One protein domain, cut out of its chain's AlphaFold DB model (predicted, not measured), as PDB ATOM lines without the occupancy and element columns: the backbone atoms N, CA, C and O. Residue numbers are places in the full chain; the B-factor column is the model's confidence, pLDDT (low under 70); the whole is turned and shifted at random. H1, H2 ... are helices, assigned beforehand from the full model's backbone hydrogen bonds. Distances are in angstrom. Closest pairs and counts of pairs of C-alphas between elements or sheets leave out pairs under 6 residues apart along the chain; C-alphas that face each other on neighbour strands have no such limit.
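This is residues 4 to 62 of the 73 residues of an uncharacterized protein of Mesorhizobium oceanicum (UniProt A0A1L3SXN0). Two helices, H2 and H3, cross steeply as the core; short H1 packs across H3, and H4 turns off past the end of H3 to make one end of the length. You read 59 printed residues with four named helices, H1 to H4 in chain order, and no named strand: all helix. The whole is compact, with a radius of gyration of the C-alphas of 11.3 A, yet elongated, spanning 36 by 19 by 16 A.

Start at H1, residues 4 to 10, which touches H3, residues 35 to 48; their closest C-alphas, Ala 6 and Ala 43, are 4.8 A apart. Their lines are only just about perpendicular, at 71 degrees. Next, H2, residues 16 to 28, touches H3, opposite ways at a steep tilt of 46 degrees; the closest C-alphas, Ala 23 and Leu 41, are 5.4 A apart. Last, H4, residues 51 to 61, is close to H3 but not clearly touching; the closest C-alphas, Val 47 and Tyr 54, are 6.2 A apart. In H1, H2, H3 and H4 every O i to N i+4 pair is within hydrogen-bond range.

Find C-alpha 4 at (-19.729, 38.683, 20.225), where H1 begins. From first to last C-alpha H2 measures 18.5 A, H3 19.9 A and H4 15.3 A, ending at C-alpha 61, (-19.670, 32.793, 29.119).

The two C-alphas farthest apart, of Trp 31 and Glu 60, are 36.4 A apart. The printed part has no cut and no long link, and no printed residue is under 70 in pLDDT.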
ATOM      1  N   ASP A   4     -19.339  40.044  20.614       97.25
ATOM      2  CA  ASP A   4     -19.729  38.683  20.225       97.25
ATOM      3  C   ASP A   4     -18.874  38.148  19.079       97.25
ATOM      4  O   ASP A   4     -18.328  37.049  19.166       97.25
ATOM      5  N   GLU A   5     -18.694  38.956  18.034       97.25
ATOM      6  CA  GLU A   5     -17.831  38.645  16.894       97.25
ATOM      7  C   GLU A   5     -16.381  38.428  17.346       97.25
ATOM      8  O   GLU A   5     -15.750  37.440  16.973       97.25
ATOM      9  N   ALA A   6     -15.853  39.313  18.198       97.44
ATOM     10  CA  ALA A   6     -14.488  39.192  18.696       97.44
ATOM     11  C   ALA A   6     -14.288  37.925  19.544       97.44
ATOM     12  O   ALA A   6     -13.265  37.253  19.407       97.44
ATOM     13  N   ILE A   7     -15.264  37.570  20.383       96.75
ATOM     14  CA  ILE A   7     -15.251  36.334  21.174       96.75
ATOM     15  C   ILE A   7     -15.386  35.104  20.276       96.75
ATOM     16  O   ILE A   7     -14.702  34.114  20.519       96.75
ATOM     17  N   SER A   8     -16.204  35.156  19.225       97.25
ATOM     18  CA  SER A   8     -16.317  34.061  18.258       97.25
ATOM     19  C   SER A   8     -15.006  33.812  17.507       97.25
ATOM     20  O   SER A   8     -14.699  32.665  17.190       97.25
ATOM     21  N   ILE A   9     -14.236  34.867  17.219       97.44
ATOM     22  CA  ILE A   9     -12.961  34.773  16.490       97.44
ATOM     23  C   ILE A   9     -11.812  34.346  17.409       97.44
ATOM     24  O   ILE A   9     -10.992  33.513  17.028       97.44
ATOM     25  N   LEU A  10     -11.715  34.942  18.602       96.31
ATOM     26  CA  LEU A  10     -10.583  34.732  19.510       96.31
ATOM     27  C   LEU A  10     -10.819  33.570  20.479       96.31
ATOM     28  O   LEU A  10      -9.878  32.861  20.828       96.31
ATOM     29  N   GLY A  11     -12.060  33.358  20.904       95.25
ATOM     30  CA  GLY A  11     -12.440  32.386  21.922       95.25
ATOM     31  C   GLY A  11     -12.258  32.893  23.357       95.25
ATOM     32  O   GLY A  11     -11.400  33.718  23.665       95.25
ATOM     33  N   ILE A  12     -13.043  32.333  24.278       93.31
ATOM     34  CA  ILE A  12     -13.176  32.805  25.672       93.31
ATOM     35  C   ILE A  12     -11.991  32.479  26.602       93.31
ATOM     36  O   ILE A  12     -11.926  32.977  27.723       93.31
ATOM     37  N   ASN A  13     -11.048  31.633  26.174       88.94
ATOM     38  CA  ASN A  13      -9.934  31.147  27.001       88.94
ATOM     39  C   ASN A  13      -8.595  31.781  26.595       88.94
ATOM     40  O   ASN A  13      -7.609  31.080  26.383       88.94
ATOM     41  N   ASN A  14      -8.558  33.109  26.485       91.56
ATOM     42  CA  ASN A  14      -7.336  33.843  26.159       91.56
ATOM     43  C   ASN A  14      -6.830  34.697  27.316       91.56
ATOM     44  O   ASN A  14      -7.578  35.114  28.197       91.56
ATOM     45  N   THR A  15      -5.538  35.012  27.263       93.69
ATOM     46  CA  THR A  15      -4.900  36.011  28.123       93.69
ATOM     47  C   THR A  15      -4.420  37.197  27.284       93.69
ATOM     48  O   THR A  15      -4.338  37.125  26.056       93.69
ATOM     49  N   TYR A  16      -4.120  38.318  27.944       95.62
ATOM     50  CA  TYR A  16      -3.759  39.565  27.266       95.62
ATOM     51  C   TYR A  16      -2.509  39.414  26.387       95.62
ATOM     52  O   TYR A  16      -2.479  39.869  25.243       95.62
ATOM     53  N   THR A  17      -1.474  38.746  26.908       97.44
ATOM     54  CA  THR A  17      -0.165  38.636  26.248       97.44
ATOM     55  C   THR A  17      -0.219  37.879  24.912       97.44
ATOM     56  O   THR A  17       0.274  38.435  23.929       97.44
ATOM     57  N   PRO A  18      -0.835  36.683  24.799       96.94
ATOM     58  CA  PRO A  18      -1.038  36.011  23.515       96.94
ATOM     59  C   PRO A  18      -1.779  36.864  22.481       96.94
ATOM     60  O   PRO A  18      -1.322  36.961  21.344       96.94
ATOM     61  N   ILE A  19      -2.862  37.550  22.874       97.38
ATOM     62  CA  ILE A  19      -3.617  38.423  21.958       97.38
ATOM     63  C   ILE A  19      -2.744  39.591  21.486       97.38
ATOM     64  O   ILE A  19      -2.747  39.922  20.299       97.38
ATOM     65  N   ARG A  20      -1.955  40.194  22.385       98.12
ATOM     66  CA  ARG A  20      -1.009  41.259  22.029       98.12
ATOM     67  C   ARG A  20       0.042  40.766  21.039       98.12
ATOM     68  O   ARG A  20       0.285  41.431  20.039       98.12
ATOM     69  N   ASN A  21       0.641  39.609  21.300       97.75
ATOM     70  CA  ASN A  21       1.675  39.041  20.438       97.75
ATOM     71  C   ASN A  21       1.121  38.703  19.048       97.75
ATOM     72  O   ASN A  21       1.754  39.032  18.048       97.75
ATOM     73  N   MET A  22      -0.084  38.129  18.982       97.00
ATOM     74  CA  MET A  22      -0.782  37.872  17.723       97.00
ATOM     75  C   MET A  22      -1.059  39.172  16.959       97.00
ATOM     76  O   MET A  22      -0.745  39.262  15.774       97.00
ATOM     77  N   ALA A  23      -1.586  40.206  17.626       97.62
ATOM     78  CA  ALA A  23      -1.840  41.499  16.990       97.62
ATOM     79  C   ALA A  23      -0.557  42.132  16.425       97.62
ATOM     80  O   ALA A  23      -0.584  42.713  15.337       97.62
ATOM     81  N   THR A  24       0.562  42.010  17.143       97.69
ATOM     82  CA  THR A  24       1.874  42.471  16.677       97.69
ATOM     83  C   THR A  24       2.334  41.687  15.452       97.69
ATOM     84  O   THR A  24       2.652  42.302  14.438       97.69
ATOM     85  N   ALA A  25       2.321  40.352  15.503       96.56
ATOM     86  CA  ALA A  25       2.766  39.504  14.394       96.56
ATOM     87  C   ALA A  25       1.972  39.777  13.105       96.56
ATOM     88  O   ALA A  25       2.558  40.020  12.051       96.56
ATOM     89  N   LEU A  26       0.643  39.843  13.217       97.31
ATOM     90  CA  LEU A  26      -0.256  40.130  12.096       97.31
ATOM     91  C   LEU A  26      -0.147  41.575  11.586       97.31
ATOM     92  O   LEU A  26      -0.510  41.855  10.447       97.31
ATOM     93  N   SER A  27       0.340  42.511  12.407       95.88
ATOM     94  CA  SER A  27       0.619  43.880  11.951       95.88
ATOM     95  C   SER A  27       1.967  43.992  11.234       95.88
ATOM     96  O   SER A  27       2.102  44.835  10.354       95.88
ATOM     97  N   LEU A  28       2.956  43.172  11.607       95.81
ATOM     98  CA  LEU A  28       4.300  43.197  11.017       95.81
ATOM     99  C   LEU A  28       4.343  42.586   9.614       95.81
ATOM    100  O   LEU A  28       5.063  43.092   8.761       95.81
ATOM    101  N   HIS A  29       3.569  41.526   9.371       89.81
ATOM    102  CA  HIS A  29       3.548  40.798   8.096       89.81
ATOM    103  C   HIS A  29       2.232  40.989   7.333       89.81
ATOM    104  O   HIS A  29       1.716  40.055   6.723       89.81
ATOM    105  N   SER A  30       1.687  42.208   7.356       90.31
ATOM    106  CA  SER A  30       0.349  42.499   6.821       90.31
ATOM    107  C   SER A  30       0.175  42.173   5.337       90.31
ATOM    108  O   SER A  30      -0.923  41.820   4.924       90.31
ATOM    109  N   TRP A  31       1.248  42.226   4.543       92.88
ATOM    110  CA  TRP A  31       1.226  41.906   3.111       92.88
ATOM    111  C   TRP A  31       0.920  40.433   2.801       92.88
ATOM    112  O   TRP A  31       0.670  40.103   1.646       92.88
ATOM    113  N   ASN A  32       0.979  39.549   3.801       94.88
ATOM    114  CA  ASN A  32       0.718  38.117   3.658       94.88
ATOM    115  C   ASN A  32      -0.477  37.648   4.504       94.88
ATOM    116  O   ASN A  32      -0.669  36.447   4.689       94.88
ATOM    117  N   ASN A  33      -1.257  38.579   5.056       97.19
ATOM    118  CA  ASN A  33      -2.438  38.226   5.829       97.19
ATOM    119  C   ASN A  33      -3.536  37.710   4.898       97.19
ATOM    120  O   ASN A  33      -3.889  38.349   3.908       97.19
ATOM    121  N   THR A  34      -4.112  36.565   5.247       97.50
ATOM    122  CA  THR A  34      -5.382  36.129   4.661       97.50
ATOM    123  C   THR A  34      -6.539  36.959   5.220       97.50
ATOM    124  O   THR A  34      -6.399  37.628   6.245       97.50
ATOM    125  N   GLU A  35      -7.726  36.862   4.620       97.00
ATOM    126  CA  GLU A  35      -8.933  37.500   5.169       97.00
ATOM    127  C   GLU A  35      -9.196  37.074   6.627       97.00
ATOM    128  O   GLU A  35      -9.528  37.896   7.482       97.00
ATOM    129  N   ALA A  36      -8.962  35.798   6.953       96.81
ATOM    130  CA  ALA A  36      -9.093  35.294   8.318       96.81
ATOM    131  C   ALA A  36      -8.073  35.934   9.278       96.81
ATOM    132  O   ALA A  36      -8.375  36.164  10.452       96.81
ATOM    133  N   ASP A  37      -6.871  36.246   8.798       97.81
ATOM    134  CA  ASP A  37      -5.850  36.928   9.591       97.81
ATOM    135  C   ASP A  37      -6.198  38.398   9.807       97.81
ATOM    136  O   ASP A  37      -6.043  38.908  10.916       97.81
ATOM    137  N   GLU A  38      -6.760  39.069   8.800       97.69
ATOM    138  CA  GLU A  38      -7.281  40.425   8.965       97.69
ATOM    139  C   GLU A  38      -8.428  40.475   9.983       97.69
ATOM    140  O   GLU A  38      -8.455  41.358  10.847       97.69
ATOM    141  N   GLN A  39      -9.325  39.484   9.963       97.94
ATOM    142  CA  GLN A  39     -10.394  39.347  10.955       97.94
ATOM    143  C   GLN A  39      -9.839  39.116  12.368       97.94
ATOM    144  O   GLN A  39     -10.266  39.785  13.315       97.94
ATOM    145  N   ARG A  40      -8.841  38.232  12.527       97.75
ATOM    146  CA  ARG A  40      -8.147  38.020  13.812       97.75
ATOM    147  C   ARG A  40      -7.442  39.278  14.294       97.75
ATOM    148  O   ARG A  40      -7.525  39.604  15.478       97.75
ATOM    149  N   LEU A  41      -6.787  40.012  13.397       98.06
ATOM    150  CA  LEU A  41      -6.119  41.267  13.718       98.06
ATOM    151  C   LEU A  41      -7.119  42.337  14.166       98.06
ATOM    152  O   LEU A  41      -6.882  43.026  15.164       98.06
ATOM    153  N   ALA A  42      -8.244  42.470  13.463       98.12
ATOM    154  CA  ALA A  42      -9.315  43.389  13.824       98.12
ATOM    155  C   ALA A  42      -9.916  43.040  15.195       98.12
ATOM    156  O   ALA A  42     -10.057  43.928  16.041       98.12
ATOM    157  N   ALA A  43     -10.193  41.757  15.448       98.38
ATOM    158  CA  ALA A  43     -10.693  41.274  16.733       98.38
ATOM    159  C   ALA A  43      -9.683  41.530  17.863       98.38
ATOM    160  O   ALA A  43     -10.037  42.089  18.902       98.38
ATOM    161  N   ALA A  44      -8.403  41.216  17.642       98.06
ATOM    162  CA  ALA A  44      -7.344  41.429  18.622       98.06
ATOM    163  C   ALA A  44      -7.174  42.916  18.966       98.06
ATOM    164  O   ALA A  44      -7.165  43.283  20.140       98.06
ATOM    165  N   LYS A  45      -7.117  43.803  17.962       98.06
ATOM    166  CA  LYS A  45      -7.051  45.260  18.180       98.06
ATOM    167  C   LYS A  45      -8.283  45.784  18.919       98.06
ATOM    168  O   LYS A  45      -8.151  46.649  19.788       98.06
ATOM    169  N   TYR A  46      -9.471  45.277  18.587       98.38
ATOM    170  CA  TYR A  46     -10.717  45.650  19.253       98.38
ATOM    171  C   TYR A  46     -10.704  45.274  20.740       98.38
ATOM    172  O   TYR A  46     -11.005  46.127  21.580       98.38
ATOM    173  N   VAL A  47     -10.308  44.036  21.055       97.88
ATOM    174  CA  VAL A  47     -10.265  43.487  22.419       97.88
ATOM    175  C   VAL A  47      -9.161  44.108  23.260       97.88
ATOM    176  O   VAL A  47      -9.415  44.460  24.406       97.88
ATOM    177  N   LEU A  48      -7.962  44.335  22.715       98.00
ATOM    178  CA  LEU A  48      -6.866  44.964  23.467       98.00
ATOM    179  C   LEU A  48      -7.233  46.368  23.968       98.00
ATOM    180  O   LEU A  48      -6.821  46.758  25.057       98.00
ATOM    181  N   ARG A  49      -8.053  47.111  23.209       97.69
ATOM    182  CA  ARG A  49      -8.598  48.419  23.620       97.69
ATOM    183  C   ARG A  49      -9.723  48.314  24.657       97.69
ATOM    184  O   ARG A  49     -10.054  49.311  25.285       97.69
ATOM    185  N   ARG A  50     -10.336  47.138  24.805       97.31
ATOM    186  CA  ARG A  50     -11.520  46.870  25.643       97.31
ATOM    187  C   ARG A  50     -11.291  45.683  26.573       97.31
ATOM    188  O   ARG A  50     -12.220  44.933  26.861       97.31
ATOM    189  N   TRP A  51     -10.051  45.515  27.028       97.19
ATOM    190  CA  TRP A  51      -9.615  44.289  27.689       97.19
ATOM    191  C   TRP A  51     -10.505  43.910  28.876       97.19
ATOM    192  O   TRP A  51     -10.953  42.772  28.963       97.19
ATOM    193  N   THR A  52     -10.841  44.877  29.733       97.12
ATOM    194  CA  THR A  52     -11.708  44.657  30.897       97.12
ATOM    195  C   THR A  52     -13.098  44.146  30.510       97.12
ATOM    196  O   THR A  52     -13.594  43.205  31.122       97.12
ATOM    197  N   ALA A  53     -13.715  44.725  29.475       97.38
ATOM    198  CA  ALA A  53     -15.037  44.307  29.009       97.38
ATOM    199  C   ALA A  53     -14.992  42.909  28.375       97.38
ATOM    200  O   ALA A  53     -15.848  42.077  28.645       97.38
ATOM    201  N   TYR A  54     -13.953  42.627  27.586       97.31
ATOM    202  CA  TYR A  54     -13.740  41.301  27.010       97.31
ATOM    203  C   TYR A  54     -13.543  40.228  28.083       97.31
ATOM    204  O   TYR A  54     -14.127  39.151  28.000       97.31
ATOM    205  N   GLN A  55     -12.741  40.524  29.109       96.19
ATOM    206  CA  GLN A  55     -12.508  39.613  30.224       96.19
ATOM    207  C   GLN A  55     -13.802  39.320  30.994       96.19
ATOM    208  O   GLN A  55     -14.036  38.167  31.356       96.19
ATOM    209  N   LEU A  56     -14.634  40.339  31.235       96.12
ATOM    210  CA  LEU A  56     -15.929  40.172  31.895       96.12
ATOM    211  C   LEU A  56     -16.828  39.216  31.102       96.12
ATOM    212  O   LEU A  56     -17.269  38.204  31.636       96.12
ATOM    213  N   GLU A  57     -16.990  39.474  29.809       95.56
ATOM    214  CA  GLU A  57     -17.802  38.660  28.900       95.56
ATOM    215  C   GLU A  57     -17.292  37.220  28.774       95.56
ATOM    216  O   GLU A  57     -18.064  36.262  28.795       95.56
ATOM    217  N   CYS A  58     -15.971  37.032  28.705       94.19
ATOM    218  CA  CYS A  58     -15.377  35.698  28.694       94.19
ATOM    219  C   CYS A  58     -15.661  34.940  29.994       94.19
ATOM    220  O   CYS A  58     -15.930  33.741  29.945       94.19
ATOM    221  N   ASN A  59     -15.615  35.620  31.144       92.88
ATOM    222  CA  ASN A  59     -15.925  35.021  32.441       92.88
ATOM    223  C   ASN A  59     -17.411  34.670  32.575       92.88
ATOM    224  O   ASN A  59     -17.722  33.604  33.102       92.88
ATOM    225  N   GLU A  60     -18.313  35.521  32.083       93.06
ATOM    226  CA  GLU A  60     -19.759  35.260  32.081       93.06
ATOM    227  C   GLU A  60     -20.125  34.057  31.207       93.06
ATOM    228  O   GLU A  60     -20.937  33.221  31.601       93.06
ATOM    229  N   ARG A  61     -19.473  33.920  30.046       91.88
ATOM    230  CA  ARG A  61     -19.670  32.793  29.119       91.88
ATOM    231  C   ARG A  61     -18.942  31.525  29.544       91.88
ATOM    232  O   ARG A  61     -19.178  30.462  28.964       91.88
ATOM    233  N   ARG A  62     -18.024  31.609  30.511       87.25
ATOM    234  CA  ARG A  62     -17.233  30.457  30.934       87.25
ATOM    235  C   ARG A  62     -18.153  29.458  31.633       87.25
ATOM    236  O   ARG A  62     -18.753  29.801  32.656       87.25
TER     237      ARG A  62